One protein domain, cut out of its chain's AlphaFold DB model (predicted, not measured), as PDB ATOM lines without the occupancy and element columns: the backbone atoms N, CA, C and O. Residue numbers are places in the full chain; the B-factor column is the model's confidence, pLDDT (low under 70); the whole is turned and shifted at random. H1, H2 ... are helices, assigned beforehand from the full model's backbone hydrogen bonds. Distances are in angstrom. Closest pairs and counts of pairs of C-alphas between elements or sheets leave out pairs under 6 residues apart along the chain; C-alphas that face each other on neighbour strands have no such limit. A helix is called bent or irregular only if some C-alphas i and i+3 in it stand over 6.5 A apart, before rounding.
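Overview. This is residues 8 to 168 of the 191 residues of the protein "Predicted protein" of Monosiga brevicollis (UniProt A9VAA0). Three helices, H2, H3 and H5, make an up-and-down bundle; H1 folds back along H2, and H6 packs slantwise on H5 with residues 146 to 156. H4 sits off at one end of the body, near the end of H3, and residues 93 to 98 and 161 to 168 stick out. The printed part has 161 residues with six named helices, H1 to H6 in order, and no named strand; the class is all helix. It is compact, with a radius of gyration of the C-alphas of 17.6 A, but elongated, spanning 55 by 35 by 29 A.

Arrangement. H1, residues 8 to 29, and H2, residues 33 to 53, form a helical hairpin: they touch at a shallow tilt of 16 degrees, opposite ways, and their closest C-alphas, of Gly 17 and Thr 45, are 4.2 A apart. H3, residues 59 to 84, is near H2, and H4, residues 97 to 111, is close to H3 but not clearly touching: the closest C-alphas, of Ile 82 and Ile 108, are 7.7 A apart. The hub is H5, residues 117 to 137, which touches three helices. It touches H2 at a shallow tilt of 12 degrees, the same way, closest at the C-alphas of Gly 44 and Leu 123, 6.3 A apart. It touches H3 at a shallow tilt of 22 degrees, opposite ways, closest at the C-alphas of Ile 71 and Leu 120, 6.5 A apart. H6, residues 144 to 168, forms a helical hairpin with H5 and touches it with residues 146 to 156 alone, at a steep tilt of 40 degrees, opposite ways; the closest C-alphas, of Ala 125 and Ala 149, are 4.9 A apart. H4 and H6 are apart. Every O i to N i+4 pair is within hydrogen-bond range in H4 and H5; in H1 16 of 18 are, in H2 13 of 17, in H3 20 of 22 and in H6 20 of 21.

Along the chain. H1 begins at C-alpha 8, (149.339, 89.887, 117.394), and is 33.6 A long from first to last C-alpha; it is only just irregular, with C-alphas 26 and 29 6.9 A apart. H2 measures 28.7 A, H3 37.1 A, H4 20.8 A and H5 30.3 A, the last beginning at C-alpha 117, (126.392, 89.896, 133.262). H6 measures 37.2 A and ends at C-alpha 168, (139.647, 75.467, 144.966); it is irregular, with C-alphas 165 and 168 7.1 A apart.

Size, cuts and confidence. The two C-alphas farthest apart, of Thr 53 and Pro 93, are 57.3 A apart. The printed part has no cut. The link from H3 to H4, residues 85 to 96, is long. The mean pLDDT of the printed part is 71.9, and 76 residues are under 70, among them 54 to 79, 101 to 115 and 145 to 168.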
ATOM      1  N   SER A   8     149.945  89.609 116.084       76.56
ATOM      2  CA  SER A   8     149.339  89.887 117.394       76.56
ATOM      3  C   SER A   8     147.815  89.769 117.372       76.56
ATOM      4  O   SER A   8     147.220  89.242 118.310       76.56
ATOM      5  N   ALA A   9     147.180  90.191 116.277       80.94
ATOM      6  CA  ALA A   9     145.741  90.052 116.102       80.94
ATOM      7  C   ALA A   9     145.329  88.582 115.936       80.94
ATOM      8  O   ALA A   9     144.354  88.154 116.545       80.94
ATOM      9  N   ARG A  10     146.089  87.782 115.176       79.62
ATOM     10  CA  ARG A  10     145.843  86.333 115.060       79.62
ATOM     11  C   ARG A  10     146.001  85.623 116.401       79.62
ATOM     12  O   ARG A  10     145.128  84.845 116.768       79.62
ATOM     13  N   THR A  11     147.065  85.927 117.144       79.81
ATOM     14  CA  THR A  11     147.293  85.369 118.484       79.81
ATOM     15  C   THR A  11     146.131  85.694 119.415       79.81
ATOM     16  O   THR A  11     145.610  84.793 120.063       79.81
ATOM     17  N   TYR A  12     145.669  86.949 119.432       83.56
ATOM     18  CA  TYR A  12     144.486  87.328 120.203       83.56
ATOM     19  C   TYR A  12     143.256  86.490 119.827       83.56
ATOM     20  O   TYR A  12     142.593  85.971 120.715       83.56
ATOM     21  N   LEU A  13     142.959  86.332 118.533       83.94
ATOM     22  CA  LEU A  13     141.766  85.615 118.060       83.94
ATOM     23  C   LEU A  13     141.789  84.134 118.446       83.94
ATOM     24  O   LEU A  13     140.755  83.578 118.811       83.94
ATOM     25  N   VAL A  14     142.967  83.508 118.406       81.00
ATOM     26  CA  VAL A  14     143.154  82.124 118.866       81.00
ATOM     27  C   VAL A  14     142.936  82.022 120.374       81.00
ATOM     28  O   VAL A  14     142.169  81.171 120.818       81.00
ATOM     29  N   LEU A  15     143.564  82.903 121.160       79.94
ATOM     30  CA  LEU A  15     143.436  82.894 122.620       79.94
ATOM     31  C   LEU A  15     142.002  83.194 123.071       79.94
ATOM     32  O   LEU A  15     141.483  82.513 123.948       79.94
ATOM     33  N   ALA A  16     141.346  84.173 122.448       83.19
ATOM     34  CA  ALA A  16     139.955  84.510 122.722       83.19
ATOM     35  C   ALA A  16     139.015  83.355 122.348       83.19
ATOM     36  O   ALA A  16     138.143  83.009 123.138       83.19
ATOM     37  N   GLY A  17     139.224  82.712 121.193       83.12
ATOM     38  CA  GLY A  17     138.440  81.541 120.798       83.12
ATOM     39  C   GLY A  17     138.589  80.378 121.780       83.12
ATOM     40  O   GLY A  17     137.592  79.790 122.184       83.12
ATOM     41  N   ALA A  18     139.815  80.082 122.222       79.94
ATOM     42  CA  ALA A  18     140.057  79.053 123.234       79.94
ATOM     43  C   ALA A  18     139.403  79.402 124.583       79.94
ATOM     44  O   ALA A  18     138.791  78.539 125.212       79.94
ATOM     45  N   PHE A  19     139.486  80.668 125.001       83.56
ATOM     46  CA  PHE A  19     138.844  81.160 126.217       83.56
ATOM     47  C   PHE A  19     137.323  80.988 126.167       83.56
ATOM     48  O   PHE A  19     136.751  80.360 127.053       83.56
ATOM     49  N   PHE A  20     136.664  81.473 125.115       84.81
ATOM     50  CA  PHE A  20     135.211  81.363 125.005       84.81
ATOM     51  C   PHE A  20     134.739  79.921 124.789       84.81
ATOM     52  O   PHE A  20     133.675  79.560 125.285       84.81
ATOM     53  N   ALA A  21     135.530  79.063 124.141       82.62
ATOM     54  CA  ALA A  21     135.247  77.629 124.095       82.62
ATOM     55  C   ALA A  21     135.305  76.986 125.494       82.62
ATOM     56  O   ALA A  21     134.444  76.174 125.826       82.62
ATOM     57  N   ALA A  22     136.265  77.382 126.337       78.81
ATOM     58  CA  ALA A  22     136.325  76.937 127.729       78.81
ATOM     59  C   ALA A  22     135.141  77.473 128.556       78.81
ATOM     60  O   ALA A  22     134.564  76.720 129.338       78.81
ATOM     61  N   CYS A  23     134.725  78.727 128.340       82.56
ATOM     62  CA  CYS A  23     133.502  79.272 128.940       82.56
ATOM     63  C   CYS A  23     132.267  78.464 128.523       82.56
ATOM     64  O   CYS A  23     131.473  78.097 129.379       82.56
ATOM     65  N   ALA A  24     132.124  78.131 127.236       81.88
ATOM     66  CA  ALA A  24     131.029  77.288 126.757       81.88
ATOM     67  C   ALA A  24     131.058  75.891 127.393       81.88
ATOM     68  O   ALA A  24     130.021  75.379 127.796       81.88
ATOM     69  N   TRP A  25     132.238  75.280 127.516       80.06
ATOM     70  CA  TRP A  25     132.386  73.983 128.174       80.06
ATOM     71  C   TRP A  25     131.936  74.024 129.638       80.06
ATOM     72  O   TRP A  25     131.201  73.142 130.078       80.06
ATOM     73  N   ALA A  26     132.328  75.066 130.376       78.44
ATOM     74  CA  ALA A  26     131.931  75.237 131.771       78.44
ATOM     75  C   ALA A  26     130.405  75.323 131.944       78.44
ATOM     76  O   ALA A  26     129.884  74.853 132.950       78.44
ATOM     77  N   GLN A  27     129.695  75.849 130.941       80.25
ATOM     78  CA  GLN A  27     128.238  75.990 130.963       80.25
ATOM     79  C   GLN A  27     127.487  74.669 130.744       80.25
ATOM     80  O   GLN A  27     126.292  74.642 130.989       80.25
ATOM     81  N   ILE A  28     128.119  73.564 130.313       78.44
ATOM     82  CA  ILE A  28     127.415  72.291 130.015       78.44
ATOM     83  C   ILE A  28     126.600  71.770 131.206       78.44
ATOM     84  O   ILE A  28     125.543  71.174 131.012       78.44
ATOM     85  N   ASN A  29     127.091  71.992 132.423       72.62
ATOM     86  CA  ASN A  29     126.465  71.477 133.640       72.62
ATOM     87  C   ASN A  29     125.378  72.399 134.199       72.62
ATOM     88  O   ASN A  29     124.810  72.105 135.249       72.62
ATOM     89  N   ASP A  30     125.095  73.503 133.518       71.75
ATOM     90  CA  ASP A  30     124.135  74.470 134.003       71.75
ATOM     91  C   ASP A  30     122.689  74.123 133.612       71.75
ATOM     92  O   ASP A  30     122.454  73.599 132.516       71.75
ATOM     93  N   PRO A  31     121.696  74.484 134.455       72.12
ATOM     94  CA  PRO A  31     120.279  74.219 134.189       72.12
ATOM     95  C   PRO A  31     119.768  74.861 132.886       72.12
ATOM     96  O   PRO A  31     118.882  74.303 132.249       72.12
ATOM     97  N   ASP A  32     120.399  75.956 132.441       75.44
ATOM     98  CA  ASP A  32     120.089  76.680 131.197       75.44
ATOM     99  C   ASP A  32     121.327  76.822 130.292       75.44
ATOM    100  O   ASP A  32     121.659  77.898 129.792       75.44
ATOM    101  N   SER A  33     122.061  75.726 130.105       76.94
ATOM    102  CA  SER A  33     123.355  75.692 129.407       76.94
ATOM    103  C   SER A  33     123.312  76.139 127.939       76.94
ATOM    104  O   SER A  33     124.197  76.855 127.466       76.94
ATOM    105  N   LEU A  34     122.276  75.738 127.197       81.25
ATOM    106  CA  LEU A  34     122.194  75.896 125.739       81.25
ATOM    107  C   LEU A  34     122.341  77.342 125.224       81.25
ATOM    108  O   LEU A  34     123.185  77.552 124.346       81.25
ATOM    109  N   PRO A  35     121.572  78.344 125.700       80.25
ATOM    110  CA  PRO A  35     121.709  79.717 125.213       80.25
ATOM    111  C   PRO A  35     123.106  80.294 125.479       80.25
ATOM    112  O   PRO A  35     123.679  80.943 124.600       80.25
ATOM    113  N   TRP A  36     123.696  79.995 126.637       81.25
ATOM    114  CA  TRP A  36     125.031  80.463 127.012       81.25
ATOM    115  C   TRP A  36     126.137  79.792 126.202       81.25
ATOM    116  O   TRP A  36     127.012  80.467 125.655       81.25
ATOM    117  N   MET A  37     126.060  78.472 126.034       81.69
ATOM    118  CA  MET A  37     126.952  77.726 125.148       81.69
ATOM    119  C   MET A  37     126.888  78.255 123.714       81.69
ATOM    120  O   MET A  37     127.928  78.480 123.092       81.69
ATOM    121  N   ALA A  38     125.681  78.500 123.194       83.81
ATOM    122  CA  ALA A  38     125.485  79.042 121.854       83.81
ATOM    123  C   ALA A  38     126.072  80.455 121.718       83.81
ATOM    124  O   ALA A  38     126.725  80.750 120.714       83.81
ATOM    125  N   ALA A  39     125.901  81.313 122.728       83.56
ATOM    126  CA  ALA A  39     126.484  82.650 122.745       83.56
ATOM    127  C   ALA A  39     128.022  82.600 122.744       83.56
ATOM    128  O   ALA A  39     128.655  83.240 121.904       83.56
ATOM    129  N   TYR A  40     128.636  81.798 123.616       84.19
ATOM    130  CA  TYR A  40     130.094  81.685 123.699       84.19
ATOM    131  C   TYR A  40     130.725  81.021 122.467       84.19
ATOM    132  O   TYR A  40     131.723  81.518 121.934       84.19
ATOM    133  N   LEU A  41     130.137  79.938 121.954       85.62
ATOM    134  CA  LEU A  41     130.627  79.290 120.735       85.62
ATOM    135  C   LEU A  41     130.388  80.169 119.505       85.62
ATOM    136  O   LEU A  41     131.296  80.350 118.698       85.62
ATOM    137  N   GLY A  42     129.204  80.762 119.370       83.19
ATOM    138  CA  GLY A  42     128.853  81.613 118.236       83.19
ATOM    139  C   GLY A  42     129.639  82.922 118.219       83.19
ATOM    140  O   GLY A  42     130.423  83.179 117.303       83.19
ATOM    141  N   LEU A  43     129.436  83.753 119.240       80.38
ATOM    142  CA  LEU A  43     129.969  85.116 119.298       80.38
ATOM    143  C   LEU A  43     131.424  85.167 119.776       80.38
ATOM    144  O   LEU A  43     132.160  86.057 119.356       80.38
ATOM    145  N   GLY A  44     131.835  84.232 120.631       81.38
ATOM    146  CA  GLY A  44     133.184  84.191 121.197       81.38
ATOM    147  C   GLY A  44     134.186  83.354 120.402       81.38
ATOM    148  O   GLY A  44     135.379  83.648 120.427       81.38
ATOM    149  N   THR A  45     133.731  82.328 119.671       82.69
ATOM    150  CA  THR A  45     134.631  81.373 118.990       82.69
ATOM    151  C   THR A  45     134.493  81.417 117.468       82.69
ATOM    152  O   THR A  45     135.455  81.726 116.764       82.69
ATOM    153  N   LEU A  46     133.298  81.158 116.933       83.00
ATOM    154  CA  LEU A  46     133.049  81.108 115.489       83.00
ATOM    155  C   LEU A  46     133.224  82.479 114.835       83.00
ATOM    156  O   LEU A  46     133.778  82.576 113.738       83.00
ATOM    157  N   LEU A  47     132.831  83.551 115.527       82.25
ATOM    158  CA  LEU A  47     133.018  84.909 115.027       82.25
ATOM    159  C   LEU A  47     134.501  85.254 114.803       82.25
ATOM    160  O   LEU A  47     134.818  85.961 113.845       82.25
ATOM    161  N   ASN A  48     135.421  84.691 115.596       80.94
ATOM    162  CA  ASN A  48     136.862  84.853 115.376       80.94
ATOM    163  C   ASN A  48     137.300  84.238 114.049       80.94
ATOM    164  O   ASN A  48     138.034  84.874 113.294       80.94
ATOM    165  N   ALA A  49     136.814  83.035 113.732       77.44
ATOM    166  CA  ALA A  49     137.122  82.372 112.470       77.44
ATOM    167  C   ALA A  49     136.614  83.190 111.271       77.44
ATOM    168  O   ALA A  49     137.369  83.415 110.327       77.44
ATOM    169  N   VAL A  50     135.385  83.716 111.347       79.50
ATOM    170  CA  VAL A  50     134.808  84.603 110.316       79.50
ATOM    171  C   VAL A  50     135.655  85.864 110.115       79.50
ATOM    172  O   VAL A  50     135.860  86.320 108.985       79.50
ATOM    173  N   VAL A  51     136.167  86.434 111.207       76.44
ATOM    174  CA  VAL A  51     137.016  87.629 111.177       76.44
ATOM    175  C   VAL A  51     138.386  87.346 110.562       76.44
ATOM    176  O   VAL A  51     138.850  88.127 109.728       76.44
ATOM    177  N   VAL A  52     139.012  86.215 110.898       77.06
ATOM    178  CA  VAL A  52     140.298  85.796 110.315       77.06
ATOM    179  C   VAL A  52     140.180  85.543 108.809       77.06
ATOM    180  O   VAL A  52     141.065  85.958 108.057       77.06
ATOM    181  N   THR A  53     139.100  84.896 108.356       74.88
ATOM    182  CA  THR A  53     138.909  84.508 106.945       74.88
ATOM    183  C   THR A  53     138.435  85.652 106.046       74.88
ATOM    184  O   THR A  53     138.374  85.491 104.827       74.88
ATOM    185  N   GLY A  54     138.127  86.827 106.608       68.25
ATOM    186  CA  GLY A  54     137.739  88.010 105.834       68.25
ATOM    187  C   GLY A  54     136.309  87.971 105.278       68.25
ATOM    188  O   GLY A  54     135.961  88.822 104.450       68.25
ATOM    189  N   TRP A  55     135.469  87.047 105.767       68.38
ATOM    190  CA  TRP A  55     134.030  86.904 105.464       68.38
ATOM    191  C   TRP A  55     133.158  87.977 106.156       68.38
ATOM    192  O   TRP A  55     131.972  87.801 106.415       68.38
ATOM    193  N   THR A  56     133.747  89.121 106.495       65.25
ATOM    194  CA  THR A  56     133.224  90.086 107.472       65.25
ATOM    195  C   THR A  56     132.323  91.175 106.896       65.25
ATOM    196  O   THR A  56     131.756  91.961 107.662       65.25
ATOM    197  N   SER A  57     132.184  91.281 105.572       58.44
ATOM    198  CA  SER A  57     131.411  92.361 104.950       58.44
ATOM    199  C   SER A  57     129.907  92.129 105.121       58.44
ATOM    200  O   SER A  57     129.286  91.445 104.319       58.44
ATOM    201  N   GLY A  58     129.343  92.696 106.192       59.88
ATOM    202  CA  GLY A  58     127.908  92.709 106.506       59.88
ATOM    203  C   GLY A  58     127.598  92.126 107.885       59.88
ATOM    204  O   GLY A  58     126.961  92.787 108.703       59.88
ATOM    205  N   LEU A  59     128.150  90.949 108.195       67.56
ATOM    206  CA  LEU A  59     127.804  90.186 109.402       67.56
ATOM    207  C   LEU A  59     128.061  90.963 110.706       67.56
ATOM    208  O   LEU A  59     127.172  91.091 111.538       67.56
ATOM    209  N   LEU A  60     129.247  91.560 110.872       65.19
ATOM    210  CA  LEU A  60     129.590  92.310 112.092       65.19
ATOM    211  C   LEU A  60     128.744  93.576 112.287       65.19
ATOM    212  O   LEU A  60     128.550  94.027 113.417       65.19
ATOM    213  N   ALA A  61     128.264  94.176 111.193       61.53
ATOM    214  CA  ALA A  61     127.384  95.337 111.265       61.53
ATOM    215  C   ALA A  61     125.974  94.938 111.726       61.53
ATOM    216  O   ALA A  61     125.353  95.710 112.452       61.53
ATOM    217  N   SER A  62     125.517  93.735 111.365       61.00
ATOM    218  CA  SER A  62     124.216  93.179 111.756       61.00
ATOM    219  C   SER A  62     124.214  92.537 113.147       61.00
ATOM    220  O   SER A  62     123.212  92.614 113.848       61.00
ATOM    221  N   VAL A  63     125.331  91.940 113.574       63.34
ATOM    222  CA  VAL A  63     125.437  91.244 114.869       63.34
ATOM    223  C   VAL A  63     125.573  92.224 116.036       63.34
ATOM    224  O   VAL A  63     125.010  91.988 117.099       63.34
ATOM    225  N   LEU A  64     126.269  93.355 115.859       61.78
ATOM    226  CA  LEU A  64     126.505  94.294 116.963       61.78
ATOM    227  C   LEU A  64     125.209  94.874 117.568       61.78
ATOM    228  O   LEU A  64     125.105  94.858 118.790       61.78
ATOM    229  N   PRO A  65     124.213  95.348 116.793       62.47
ATOM    230  CA  PRO A  65     122.945  95.807 117.359       62.47
ATOM    231  C   PRO A  65     122.197  94.710 118.118       62.47
ATOM    232  O   PRO A  65     121.559  95.012 119.117       62.47
ATOM    233  N   MET A  66     122.301  93.448 117.684       61.84
ATOM    234  CA  MET A  66     121.689  92.316 118.392       61.84
ATOM    235  C   MET A  66     122.405  92.037 119.713       61.84
ATOM    236  O   MET A  66     121.748  91.839 120.726       61.84
ATOM    237  N   VAL A  67     123.741  92.093 119.729       60.41
ATOM    238  CA  VAL A  67     124.542  91.938 120.953       60.41
ATOM    239  C   VAL A  67     124.281  93.091 121.923       60.41
ATOM    240  O   VAL A  67     124.008  92.853 123.092       60.41
ATOM    241  N   VAL A  68     124.288  94.336 121.439       64.06
ATOM    242  CA  VAL A  68     123.961  95.524 122.247       64.06
ATOM    243  C   VAL A  68     122.525  95.459 122.759       64.06
ATOM    244  O   VAL A  68     122.297  95.687 123.940       64.06
ATOM    245  N   GLY A  69     121.566  95.103 121.903       62.25
ATOM    246  CA  GLY A  69     120.173  94.904 122.292       62.25
ATOM    247  C   GLY A  69     120.017  93.812 123.349       62.25
ATOM    248  O   GLY A  69     119.303  94.023 124.321       62.25
ATOM    249  N   GLY A  70     120.744  92.699 123.213       61.53
ATOM    250  CA  GLY A  70     120.796  91.626 124.203       61.53
ATOM    251  C   GLY A  70     121.355  92.093 125.546       61.53
ATOM    252  O   GLY A  70     120.735  91.843 126.570       61.53
ATOM    253  N   ILE A  71     122.457  92.849 125.552       60.34
ATOM    254  CA  ILE A  71     123.033  93.425 126.781       60.34
ATOM    255  C   ILE A  71     122.064  94.404 127.436       60.34
ATOM    256  O   ILE A  71     121.933  94.397 128.651       60.34
ATOM    257  N   LEU A  72     121.398  95.259 126.656       67.19
ATOM    258  CA  LEU A  72     120.446  96.231 127.192       67.19
ATOM    259  C   LEU A  72     119.193  95.549 127.747       67.19
ATOM    260  O   LEU A  72     118.735  95.916 128.826       67.19
ATOM    261  N   ALA A  73     118.660  94.552 127.037       64.62
ATOM    262  CA  ALA A  73     117.540  93.744 127.511       64.62
ATOM    263  C   ALA A  73     117.912  93.001 128.798       64.62
ATOM    264  O   ALA A  73     117.150  93.020 129.761       64.62
ATOM    265  N   PHE A  74     119.116  92.432 128.839       61.75
ATOM    266  CA  PHE A  74     119.645  91.755 130.010       61.75
ATOM    267  C   PHE A  74     119.871  92.717 131.183       61.75
ATOM    268  O   PHE A  74     119.404  92.456 132.280       61.75
ATOM    269  N   ALA A  75     120.511  93.868 130.966       64.69
ATOM    270  CA  ALA A  75     120.700  94.885 132.000       64.69
ATOM    271  C   ALA A  75     119.357  95.398 132.542       64.69
ATOM    272  O   ALA A  75     119.230  95.660 133.735       64.69
ATOM    273  N   GLY A  76     118.344  95.515 131.677       68.12
ATOM    274  CA  GLY A  76     116.974  95.817 132.081       68.12
ATOM    275  C   GLY A  76     116.362  94.715 132.947       68.12
ATOM    276  O   GLY A  76     115.750  95.027 133.966       68.12
ATOM    277  N   HIS A  77     116.564  93.447 132.578       69.25
ATOM    278  CA  HIS A  77     116.131  92.303 133.378       69.25
ATOM    279  C   HIS A  77     116.845  92.263 134.733       69.25
ATOM    280  O   HIS A  77     116.176  92.228 135.753       69.25
ATOM    281  N   LEU A  78     118.167  92.416 134.766       63.22
ATOM    282  CA  LEU A  78     118.941  92.491 136.002       63.22
ATOM    283  C   LEU A  78     118.472  93.629 136.911       63.22
ATOM    284  O   LEU A  78     118.301  93.427 138.104       63.22
ATOM    285  N   LEU A  79     118.257  94.832 136.373       69.31
ATOM    286  CA  LEU A  79     117.744  95.956 137.163       69.31
ATOM    287  C   LEU A  79     116.345  95.676 137.715       69.31
ATOM    288  O   LEU A  79     116.027  96.114 138.821       69.31
ATOM    289  N   TYR A  80     115.513  94.972 136.948       71.31
ATOM    290  CA  TYR A  80     114.211  94.511 137.408       71.31
ATOM    291  C   TYR A  80     114.369  93.509 138.557       71.31
ATOM    292  O   TYR A  80     113.817  93.748 139.624       71.31
ATOM    293  N   THR A  81     115.210  92.491 138.395       66.19
ATOM    294  CA  THR A  81     115.485  91.459 139.401       66.19
ATOM    295  C   THR A  81     116.131  92.024 140.668       66.19
ATOM    296  O   THR A  81     115.698  91.711 141.772       66.19
ATOM    297  N   ILE A  82     117.091  92.952 140.550       65.44
ATOM    298  CA  ILE A  82     117.655  93.685 141.697       65.44
ATOM    299  C   ILE A  82     116.548  94.412 142.465       65.44
ATOM    300  O   ILE A  82     116.599  94.524 143.685       65.44
ATOM    301  N   ARG A  83     115.552  94.943 141.752       73.19
ATOM    302  CA  ARG A  83     114.471  95.717 142.354       73.19
ATOM    303  C   ARG A  83     113.386  94.843 142.984       73.19
ATOM    304  O   ARG A  83     112.756  95.306 143.933       73.19
ATOM    305  N   THR A  84     113.101  93.673 142.421       73.94
ATOM    306  CA  THR A  84     111.969  92.837 142.848       73.94
ATOM    307  C   THR A  84     112.376  91.668 143.732       73.94
ATOM    308  O   THR A  84     111.606  91.314 144.621       73.94
ATOM    309  N   ASP A  85     113.566  91.109 143.515       66.62
ATOM    310  CA  ASP A  85     113.939  89.792 144.039       66.62
ATOM    311  C   ASP A  85     115.184  89.846 144.937       66.62
ATOM    312  O   ASP A  85     115.339  89.000 145.819       66.62
ATOM    313  N   LEU A  86     116.061  90.844 144.763       65.50
ATOM    314  CA  LEU A  86     117.146  91.093 145.709       65.50
ATOM    315  C   LEU A  86     116.656  91.989 146.840       65.50
ATOM    316  O   LEU A  86     116.443  93.189 146.671       65.50
ATOM    317  N   ASP A  87     116.545  91.404 148.026       65.12
ATOM    318  CA  ASP A  87     116.326  92.147 149.259       65.12
ATOM    319  C   ASP A  87     117.649  92.823 149.665       65.12
ATOM    320  O   ASP A  87     118.371  92.365 150.558       65.12
ATOM    321  N   VAL A  88     118.025  93.881 148.929       63.25
ATOM    322  CA  VAL A  88     119.224  94.697 149.179       63.25
ATOM    323  C   VAL A  88     118.989  95.490 150.458       63.25
ATOM    324  O   VAL A  88     118.716  96.692 150.455       63.25
ATOM    325  N   THR A  89     119.057  94.798 151.583       63.25
ATOM    326  CA  THR A  89     119.056  95.410 152.898       63.25
ATOM    327  C   THR A  89     120.431  96.050 153.092       63.25
ATOM    328  O   THR A  89     121.445  95.347 153.081       63.25
ATOM    329  N   PRO A  90     120.514  97.389 153.233       64.69
ATOM    330  CA  PRO A  90     121.770  98.040 153.582       64.69
ATOM    331  C   PRO A  90     122.321  97.387 154.849       64.69
ATOM    332  O   PRO A  90     121.537  97.085 155.753       64.69
ATOM    333  N   GLN A  91     123.644  97.226 154.974       70.25
ATOM    334  CA  GLN A  91     124.267  96.594 156.156       70.25
ATOM    335  C   GLN A  91     124.142  97.431 157.455       70.25
ATOM    336  O   GLN A  91     124.895  97.260 158.412       70.25
ATOM    337  N   GLY A  92     123.174  98.344 157.506       70.06
ATOM    338  CA  GLY A  92     122.917  99.286 158.579       70.06
ATOM    339  C   GLY A  92     123.381 100.707 158.240       70.06
ATOM    340  O   GLY A  92     124.145 100.926 157.298       70.06
ATOM    341  N   PRO A  93     122.937 101.704 159.023       72.31
ATOM    342  CA  PRO A  93     123.237 103.119 158.787       72.31
ATOM    343  C   PRO A  93     124.719 103.489 158.986       72.31
ATOM    344  O   PRO A  93     125.120 104.593 158.631       72.31
ATOM    345  N   SER A  94     125.528 102.593 159.562       81.69
ATOM    346  CA  SER A  94     126.959 102.794 159.816       81.69
ATOM    347  C   SER A  94     127.879 102.206 158.744       81.69
ATOM    348  O   SER A  94     129.086 102.422 158.816       81.69
ATOM    349  N   ALA A  95     127.349 101.440 157.787       77.56
ATOM    350  CA  ALA A  95     128.157 100.848 156.726       77.56
ATOM    351  C   ALA A  95     128.640 101.934 155.758       77.56
ATOM    352  O   ALA A  95     127.869 102.814 155.360       77.56
ATOM    353  N   SER A  96     129.913 101.879 155.360       86.50
ATOM    354  CA  SER A  96     130.425 102.833 154.380       86.50
ATOM    355  C   SER A  96     129.783 102.587 153.009       86.50
ATOM    356  O   SER A  96     129.225 101.524 152.722       86.50
ATOM    357  N   TRP A  97     129.867 103.571 152.113       77.88
ATOM    358  CA  TRP A  97     129.427 103.379 150.727       77.88
ATOM    359  C   TRP A  97     130.182 102.227 150.037       77.88
ATOM    360  O   TRP A  97     129.600 101.508 149.232       77.88
ATOM    361  N   GLN A  98     131.456 102.021 150.388       78.12
ATOM    362  CA  GLN A  98     132.297 100.958 149.833       78.12
ATOM    363  C   GLN A  98     131.807  99.576 150.276       78.12
ATOM    364  O   GLN A  98     131.718  98.677 149.443       78.12
ATOM    365  N   ASP A  99     131.419  99.434 151.545       70.88
ATOM    366  CA  ASP A  99     130.899  98.175 152.094       70.88
ATOM    367  C   ASP A  99     129.553  97.811 151.460       70.88
ATOM    368  O   ASP A  99     129.344  96.675 151.042       70.88
ATOM    369  N   ASN A 100     128.662  98.796 151.304       72.38
ATOM    370  CA  ASN A 100     127.374  98.589 150.639       72.38
ATOM    371  C   ASN A 100     127.543  98.259 149.146       72.38
ATOM    372  O   ASN A 100     126.835  97.400 148.623       72.38
ATOM    373  N   ALA A 101     128.495  98.898 148.456       68.75
ATOM    374  CA  ALA A 101     128.800  98.587 147.061       68.75
ATOM    375  C   ALA A 101     129.383  97.173 146.908       68.75
ATOM    376  O   ALA A 101     128.975  96.440 146.010       68.75
ATOM    377  N   ALA A 102     130.297  96.769 147.794       66.06
ATOM    378  CA  ALA A 102     130.863  95.425 147.796       66.06
ATOM    379  C   ALA A 102     129.795  94.359 148.089       66.06
ATOM    380  O   ALA A 102     129.747  93.350 147.391       66.06
ATOM    381  N   ALA A 103     128.910  94.608 149.058       67.06
ATOM    382  CA  ALA A 103     127.796  93.718 149.382       67.06
ATOM    383  C   ALA A 103     126.818  93.569 148.208       67.06
ATOM    384  O   ALA A 103     126.440  92.451 147.877       67.06
ATOM    385  N   LEU A 104     126.467  94.668 147.531       67.50
ATOM    386  CA  LEU A 104     125.613  94.629 146.342       67.50
ATOM    387  C   LEU A 104     126.271  93.854 145.194       67.50
ATOM    388  O   LEU A 104     125.629  93.011 144.575       67.50
ATOM    389  N   VAL A 105     127.552  94.118 144.911       66.50
ATOM    390  CA  VAL A 105     128.301  93.376 143.884       66.50
ATOM    391  C   VAL A 105     128.336  91.889 144.225       66.50
ATOM    392  O   VAL A 105     128.114  91.065 143.345       66.50
ATOM    393  N   TRP A 106     128.564  91.542 145.490       65.62
ATOM    394  CA  TRP A 106     128.561  90.157 145.943       65.62
ATOM    395  C   TRP A 106     127.187  89.498 145.797       65.62
ATOM    396  O   TRP A 106     127.107  88.414 145.236       65.62
ATOM    397  N   GLN A 107     126.107  90.169 146.204       66.81
ATOM    398  CA  GLN A 107     124.737  89.668 146.051       66.81
ATOM    399  C   GLN A 107     124.345  89.476 144.585       66.81
ATOM    400  O   GLN A 107     123.711  88.483 144.252       66.81
ATOM    401  N   ILE A 108     124.749  90.389 143.694       63.78
ATOM    402  CA  ILE A 108     124.547  90.231 142.248       63.78
ATOM    403  C   ILE A 108     125.321  89.012 141.736       63.78
ATOM    404  O   ILE A 108     124.765  88.200 141.003       63.78
ATOM    405  N   LEU A 109     126.586  88.854 142.134       64.06
ATOM    406  CA  LEU A 109     127.394  87.695 141.747       64.06
ATOM    407  C   LEU A 109     126.819  86.383 142.291       64.06
ATOM    408  O   LEU A 109     126.854  85.379 141.591       64.06
ATOM    409  N   GLU A 110     126.285  86.380 143.507       65.81
ATOM    410  CA  GLU A 110     125.672  85.212 144.138       65.81
ATOM    411  C   GLU A 110     124.339  84.852 143.469       65.81
ATOM    412  O   GLU A 110     124.112  83.693 143.126       65.81
ATOM    413  N   HIS A 111     123.503  85.854 143.192       67.25
ATOM    414  CA  HIS A 111     122.220  85.690 142.516       67.25
ATOM    415  C   HIS A 111     122.375  85.200 141.079       67.25
ATOM    416  O   HIS A 111     121.705  84.260 140.662       67.25
ATOM    417  N   GLU A 112     123.310  85.786 140.335       65.38
ATOM    418  CA  GLU A 112     123.618  85.328 138.984       65.38
ATOM    419  C   GLU A 112     124.505  84.086 138.960       65.38
ATOM    420  O   GLU A 112     124.870  83.616 137.883       65.38
ATOM    421  N   GLN A 113     124.931  83.580 140.123       62.50
ATOM    422  CA  GLN A 113     125.952  82.535 140.244       62.50
ATOM    423  C   GLN A 113     127.244  82.874 139.456       62.50
ATOM    424  O   GLN A 113     127.994  81.990 139.043       62.50
ATOM    425  N   GLY A 114     127.494  84.165 139.199       56.56
ATOM    426  CA  GLY A 114     128.574  84.695 138.366       56.56
ATOM    427  C   GLY A 114     128.407  84.484 136.852       56.56
ATOM    428  O   GLY A 114     129.379  84.678 136.116       56.56
ATOM    429  N   ARG A 115     127.225  84.070 136.373       59.94
ATOM    430  CA  ARG A 115     127.032  83.486 135.032       59.94
ATOM    431  C   ARG A 115     126.731  84.499 133.926       59.94
ATOM    432  O   ARG A 115     127.228  84.314 132.814       59.94
ATOM    433  N   GLU A 116     125.975  85.565 134.190       70.25
ATOM    434  CA  GLU A 116     125.203  86.195 133.108       70.25
ATOM    435  C   GLU A 116     125.722  87.582 132.675       70.25
ATOM    436  O   GLU A 116     126.100  87.768 131.511       70.25
ATOM    437  N   VAL A 117     125.876  88.547 133.590       68.25
ATOM    438  CA  VAL A 117     126.392  89.896 133.262       68.25
ATOM    439  C   VAL A 117     127.843  89.852 132.831       68.25
ATOM    440  O   VAL A 117     128.219  90.463 131.829       68.25
ATOM    441  N   GLY A 118     128.676  89.158 133.608       72.31
ATOM    442  CA  GLY A 118     130.117  89.104 133.372       72.31
ATOM    443  C   GLY A 118     130.415  88.531 131.990       72.31
ATOM    444  O   GLY A 118     131.155  89.138 131.213       72.31
ATOM    445  N   GLY A 119     129.754  87.419 131.660       75.56
ATOM    446  CA  GLY A 119     129.819  86.758 130.361       75.56
ATOM    447  C   GLY A 119     129.352  87.632 129.200       75.56
ATOM    448  O   GLY A 119     130.052  87.744 128.187       75.56
ATOM    449  N   LEU A 120     128.207  88.307 129.353       73.88
ATOM    450  CA  LEU A 120     127.672  89.205 128.326       73.88
ATOM    451  C   LEU A 120     128.554  90.428 128.098       73.88
ATOM    452  O   LEU A 120     128.810  90.775 126.946       73.88
ATOM    453  N   LEU A 121     129.054  91.066 129.158       73.94
ATOM    454  CA  LEU A 121     129.969  92.205 129.044       73.94
ATOM    455  C   LEU A 121     131.284  91.801 128.368       73.94
ATOM    456  O   LEU A 121     131.805  92.543 127.532       73.94
ATOM    457  N   LEU A 122     131.792  90.608 128.681       78.44
ATOM    458  CA  LEU A 122     132.953  90.008 128.025       78.44
ATOM    459  C   LEU A 122     132.720  89.788 126.530       78.44
ATOM    460  O   LEU A 122     133.530  90.218 125.706       78.44
ATOM    461  N   LEU A 123     131.596  89.170 126.167       79.75
ATOM    462  CA  LEU A 123     131.201  88.970 124.773       79.75
ATOM    463  C   LEU A 123     131.013  90.305 124.042       79.75
ATOM    464  O   LEU A 123     131.481  90.462 122.915       79.75
ATOM    465  N   ALA A 124     130.400  91.296 124.688       76.56
ATOM    466  CA  ALA A 124     130.224  92.642 124.152       76.56
ATOM    467  C   ALA A 124     131.557  93.311 123.820       76.56
ATOM    468  O   ALA A 124     131.759  93.814 122.710       76.56
ATOM    469  N   ALA A 125     132.470  93.307 124.796       79.38
ATOM    470  CA  ALA A 125     133.799  93.874 124.660       79.38
ATOM    471  C   ALA A 125     134.566  93.159 123.543       79.38
ATOM    472  O   ALA A 125     135.161  93.817 122.687       79.38
ATOM    473  N   HIS A 126     134.482  91.829 123.491       84.56
ATOM    474  CA  HIS A 126     135.089  91.030 122.437       84.56
ATOM    475  C   HIS A 126     134.550  91.393 121.045       84.56
ATOM    476  O   HIS A 126     135.331  91.765 120.170       84.56
ATOM    477  N   VAL A 127     133.229  91.389 120.841       80.88
ATOM    478  CA  VAL A 127     132.598  91.745 119.553       80.88
ATOM    479  C   VAL A 127     132.951  93.181 119.141       80.88
ATOM    480  O   VAL A 127     133.267  93.443 117.973       80.88
ATOM    481  N   GLY A 128     132.959  94.116 120.095       77.50
ATOM    482  CA  GLY A 128     133.408  95.492 119.877       77.50
ATOM    483  C   GLY A 128     134.864  95.562 119.404       77.50
ATOM    484  O   GLY A 128     135.172  96.262 118.434       77.50
ATOM    485  N   PHE A 129     135.750  94.781 120.021       81.94
ATOM    486  CA  PHE A 129     137.154  94.682 119.628       81.94
ATOM    487  C   PHE A 129     137.352  94.012 118.255       81.94
ATOM    488  O   PHE A 129     138.188  94.449 117.464       81.94
ATOM    489  N   LEU A 130     136.549  93.010 117.897       80.88
ATOM    490  CA  LEU A 130     136.589  92.417 116.555       80.88
ATOM    491  C   LEU A 130     136.203  93.427 115.472       80.88
ATOM    492  O   LEU A 130     136.872  93.537 114.439       80.88
ATOM    493  N   ARG A 131     135.159  94.224 115.721       77.38
ATOM    494  CA  ARG A 131     134.761  95.318 114.826       77.38
ATOM    495  C   ARG A 131     135.860  96.370 114.703       77.38
ATOM    496  O   ARG A 131     136.093  96.877 113.607       77.38
ATOM    497  N   ALA A 132     136.524  96.694 115.807       77.06
ATOM    498  CA  ALA A 132     137.660  97.602 115.831       77.06
ATOM    499  C   ALA A 132     138.806  97.130 114.935       77.06
ATOM    500  O   ALA A 132     139.297  97.897 114.107       77.06
ATOM    501  N   LEU A 133     139.195  95.864 115.094       78.69
ATOM    502  CA  LEU A 133     140.218  95.196 114.294       78.69
ATOM    503  C   LEU A 133     139.870  95.230 112.807       78.69
ATOM    504  O   LEU A 133     140.687  95.665 111.995       78.69
ATOM    505  N   ALA A 134     138.638  94.856 112.458       77.25
ATOM    506  CA  ALA A 134     138.153  94.948 111.086       77.25
ATOM    507  C   ALA A 134     138.210  96.404 110.579       77.25
ATOM    508  O   ALA A 134     138.722  96.680 109.498       77.25
ATOM    509  N   GLY A 135     137.749  97.373 111.374       75.38
ATOM    510  CA  GLY A 135     137.825  98.798 111.048       75.38
ATOM    511  C   GLY A 135     139.248  99.270 110.730       75.38
ATOM    512  O   GLY A 135     139.451  99.899 109.690       75.38
ATOM    513  N   ALA A 136     140.217  98.902 111.569       77.19
ATOM    514  CA  ALA A 136     141.631  99.237 111.402       77.19
ATOM    515  C   ALA A 136     142.196  98.719 110.074       77.19
ATOM    516  O   ALA A 136     142.891  99.442 109.365       77.19
ATOM    517  N   GLN A 137     141.849  97.485 109.696       75.50
ATOM    518  CA  GLN A 137     142.274  96.906 108.419       75.50
ATOM    519  C   GLN A 137     141.684  97.610 107.198       75.50
ATOM    520  O   GLN A 137     142.287  97.597 106.131       75.50
ATOM    521  N   ALA A 138     140.518  98.236 107.350       77.62
ATOM    522  CA  ALA A 138     139.923  99.079 106.317       77.62
ATOM    523  C   ALA A 138     140.519 100.501 106.281       77.62
ATOM    524  O   ALA A 138     139.948 101.369 105.627       77.62
ATOM    525  N   GLY A 139     141.602 100.772 107.020       77.94
ATOM    526  CA  GLY A 139     142.207 102.100 107.119       77.94
ATOM    527  C   GLY A 139     141.398 103.096 107.957       77.94
ATOM    528  O   GLY A 139     141.661 104.294 107.897       77.94
ATOM    529  N   ARG A 140     140.407 102.638 108.740       76.88
ATOM    530  CA  ARG A 140     139.649 103.511 109.651       76.88
ATOM    531  C   ARG A 140     140.409 103.682 110.962       76.88
ATOM    532  O   ARG A 140     140.937 102.717 111.513       76.88
ATOM    533  N   THR A 141     140.438 104.905 111.482       67.31
ATOM    534  CA  THR A 141     141.076 105.212 112.764       67.31
ATOM    535  C   THR A 141     140.389 104.452 113.896       67.31
ATOM    536  O   THR A 141     139.167 104.460 114.051       67.31
ATOM    537  N   THR A 142     141.185 103.762 114.707       64.19
ATOM    538  CA  THR A 142     140.685 103.060 115.886       64.19
ATOM    539  C   THR A 142     140.566 104.036 117.050       64.19
ATOM    540  O   THR A 142     141.581 104.481 117.587       64.19
ATOM    541  N   GLY A 143     139.335 104.379 117.427       72.81
ATOM    542  CA  GLY A 143     139.051 105.253 118.566       72.81
ATOM    543  C   GLY A 143     139.422 104.638 119.923       72.81
ATOM    544  O   GLY A 143     139.769 103.461 120.031       72.81
ATOM    545  N   TRP A 144     139.309 105.444 120.981       72.88
ATOM    546  CA  TRP A 144     139.580 105.057 122.375       72.88
ATOM    547  C   TRP A 144     138.773 103.831 122.841       72.88
ATOM    548  O   TRP A 144     139.292 103.013 123.597       72.88
ATOM    549  N   ALA A 145     137.556 103.650 122.319       57.88
ATOM    550  CA  ALA A 145     136.687 102.509 122.613       57.88
ATOM    551  C   ALA A 145     137.363 101.153 122.324       57.88
ATOM    552  O   ALA A 145     137.166 100.182 123.048       57.88
ATOM    553  N   ASN A 146     138.233 101.102 121.314       61.50
ATOM    554  CA  ASN A 146     138.913  99.874 120.902       61.50
ATOM    555  C   ASN A 146     140.032  99.492 121.877       61.50
ATOM    556  O   ASN A 146     140.247  98.315 122.158       61.50
ATOM    557  N   LYS A 147     140.729 100.499 122.417       69.25
ATOM    558  CA  LYS A 147     141.745 100.310 123.458       69.25
ATOM    559  C   LYS A 147     141.098  99.861 124.767       69.25
ATOM    560  O   LYS A 147     141.631  98.978 125.430       69.25
ATOM    561  N   LEU A 148     139.934 100.425 125.094       68.56
ATOM    562  CA  LEU A 148     139.159 100.029 126.267       68.56
ATOM    563  C   LEU A 148     138.679  98.575 126.161       68.56
ATOM    564  O   LEU A 148     138.874  97.809 127.096       68.56
ATOM    565  N   ALA A 149     138.136  98.165 125.012       62.22
ATOM    566  CA  ALA A 149     137.704  96.784 124.790       62.22
ATOM    567  C   ALA A 149     138.862  95.773 124.915       62.22
ATOM    568  O   ALA A 149     138.708  94.723 125.537       62.22
ATOM    569  N   ALA A 150     140.044  96.112 124.386       63.56
ATOM    570  CA  ALA A 150     141.247  95.295 124.549       63.56
ATOM    571  C   ALA A 150     141.665  95.170 126.023       63.56
ATOM    572  O   ALA A 150     141.970  94.072 126.485       63.56
ATOM    573  N   LEU A 151     141.649  96.284 126.763       69.88
ATOM    574  CA  LEU A 151     141.972  96.306 128.188       69.88
ATOM    575  C   LEU A 151     140.995  95.447 128.999       69.88
ATOM    576  O   LEU A 151     141.439  94.631 129.800       69.88
ATOM    577  N   VAL A 152     139.688  95.579 128.753       68.88
ATOM    578  CA  VAL A 152     138.648  94.766 129.407       68.88
ATOM    579  C   VAL A 152     138.894  93.276 129.170       68.88
ATOM    580  O   VAL A 152     138.847  92.498 130.117       68.88
ATOM    581  N   MET A 153     139.243  92.876 127.946       68.12
ATOM    582  CA  MET A 153     139.550  91.476 127.638       68.12
ATOM    583  C   MET A 153     140.805  90.965 128.351       68.12
ATOM    584  O   MET A 153     140.804  89.842 128.848       68.12
ATOM    585  N   VAL A 154     141.870  91.768 128.431       66.12
ATOM    586  CA  VAL A 154     143.088  91.390 129.171       66.12
ATOM    587  C   VAL A 154     142.792  91.238 130.662       66.12
ATOM    588  O   VAL A 154     143.212  90.254 131.268       66.12
ATOM    589  N   LEU A 155     142.039  92.176 131.241       69.19
ATOM    590  CA  LEU A 155     141.628  92.111 132.644       69.19
ATOM    591  C   LEU A 155     140.744  90.896 132.914       69.19
ATOM    592  O   LEU A 155     140.929  90.233 133.927       69.19
ATOM    593  N   ALA A 156     139.838  90.561 132.000       68.88
ATOM    594  CA  ALA A 156     138.973  89.403 132.148       68.88
ATOM    595  C   ALA A 156     139.726  88.073 132.016       68.88
ATOM    596  O   ALA A 156     139.489  87.164 132.805       68.88
ATOM    597  N   LEU A 157     140.679  87.967 131.084       62.38
ATOM    598  CA  LEU A 157     141.568  86.803 130.992       62.38
ATOM    599  C   LEU A 157     142.415  86.650 132.262       62.38
ATOM    600  O   LEU A 157     142.550  85.546 132.787       62.38
ATOM    601  N   GLY A 158     142.948  87.760 132.783       63.88
ATOM    602  CA  GLY A 158     143.674  87.779 134.053       63.88
ATOM    603  C   GLY A 158     142.790  87.381 135.238       63.88
ATOM    604  O   GLY A 158     143.198  86.559 136.054       63.88
ATOM    605  N   GLY A 159     141.565  87.903 135.297       66.00
ATOM    606  CA  GLY A 159     140.567  87.575 136.314       66.00
ATOM    607  C   GLY A 159     140.140  86.110 136.267       66.00
ATOM    608  O   GLY A 159     140.063  85.476 137.310       66.00
ATOM    609  N   ALA A 160     139.952  85.540 135.076       64.69
ATOM    610  CA  ALA A 160     139.634  84.125 134.905       64.69
ATOM    611  C   ALA A 160     140.797  83.217 135.334       64.69
ATOM    612  O   ALA A 160     140.578  82.235 136.038       64.69
ATOM    613  N   ALA A 161     142.038  83.561 134.975       60.91
ATOM    614  CA  ALA A 161     143.223  82.822 135.419       60.91
ATOM    615  C   ALA A 161     143.417  82.902 136.944       60.91
ATOM    616  O   ALA A 161     143.767  81.908 137.584       60.91
ATOM    617  N   TYR A 162     143.155  84.074 137.530       59.06
ATOM    618  CA  TYR A 162     143.153  84.274 138.976       59.06
ATOM    619  C   TYR A 162     142.059  83.427 139.641       59.06
ATOM    620  O   TYR A 162     142.358  82.611 140.509       59.06
ATOM    621  N   ALA A 163     140.811  83.547 139.185       64.25
ATOM    622  CA  ALA A 163     139.684  82.780 139.703       64.25
ATOM    623  C   ALA A 163     139.951  81.274 139.619       64.25
ATOM    624  O   ALA A 163     139.801  80.592 140.620       64.25
ATOM    625  N   TRP A 164     140.469  80.768 138.499       63.00
ATOM    626  CA  TRP A 164     140.847  79.359 138.348       63.00
ATOM    627  C   TRP A 164     141.833  78.882 139.425       63.00
ATOM    628  O   TRP A 164     141.696  77.789 139.972       63.00
ATOM    629  N   ARG A 165     142.833  79.706 139.763       69.62
ATOM    630  CA  ARG A 165     143.830  79.362 140.787       69.62
ATOM    631  C   ARG A 165     143.253  79.367 142.205       69.62
ATOM    632  O   ARG A 165     143.714  78.573 143.029       69.62
ATOM    633  N   PHE A 166     142.309  80.259 142.494       60.69
ATOM    634  CA  PHE A 166     141.775  80.487 143.845       60.69
ATOM    635  C   PHE A 166     140.405  79.842 144.098       60.69
ATOM    636  O   PHE A 166     139.996  79.704 145.248       60.69
ATOM    637  N   GLN A 167     139.719  79.375 143.058       64.88
ATOM    638  CA  GLN A 167     138.436  78.679 143.155       64.88
ATOM    639  C   GLN A 167     138.499  77.442 144.067       64.88
ATOM    640  O   GLN A 167     137.601  77.297 144.896       64.88
ATOM    641  N   PRO A 168     139.546  76.589 144.032       62.47
ATOM    642  CA  PRO A 168     139.647  75.467 144.966       62.47
ATOM    643  C   PRO A 168     139.712  75.914 146.433       62.47
ATOM    644  O   PRO A 168     139.129  75.271 147.300       62.47
TER     645      PRO A 168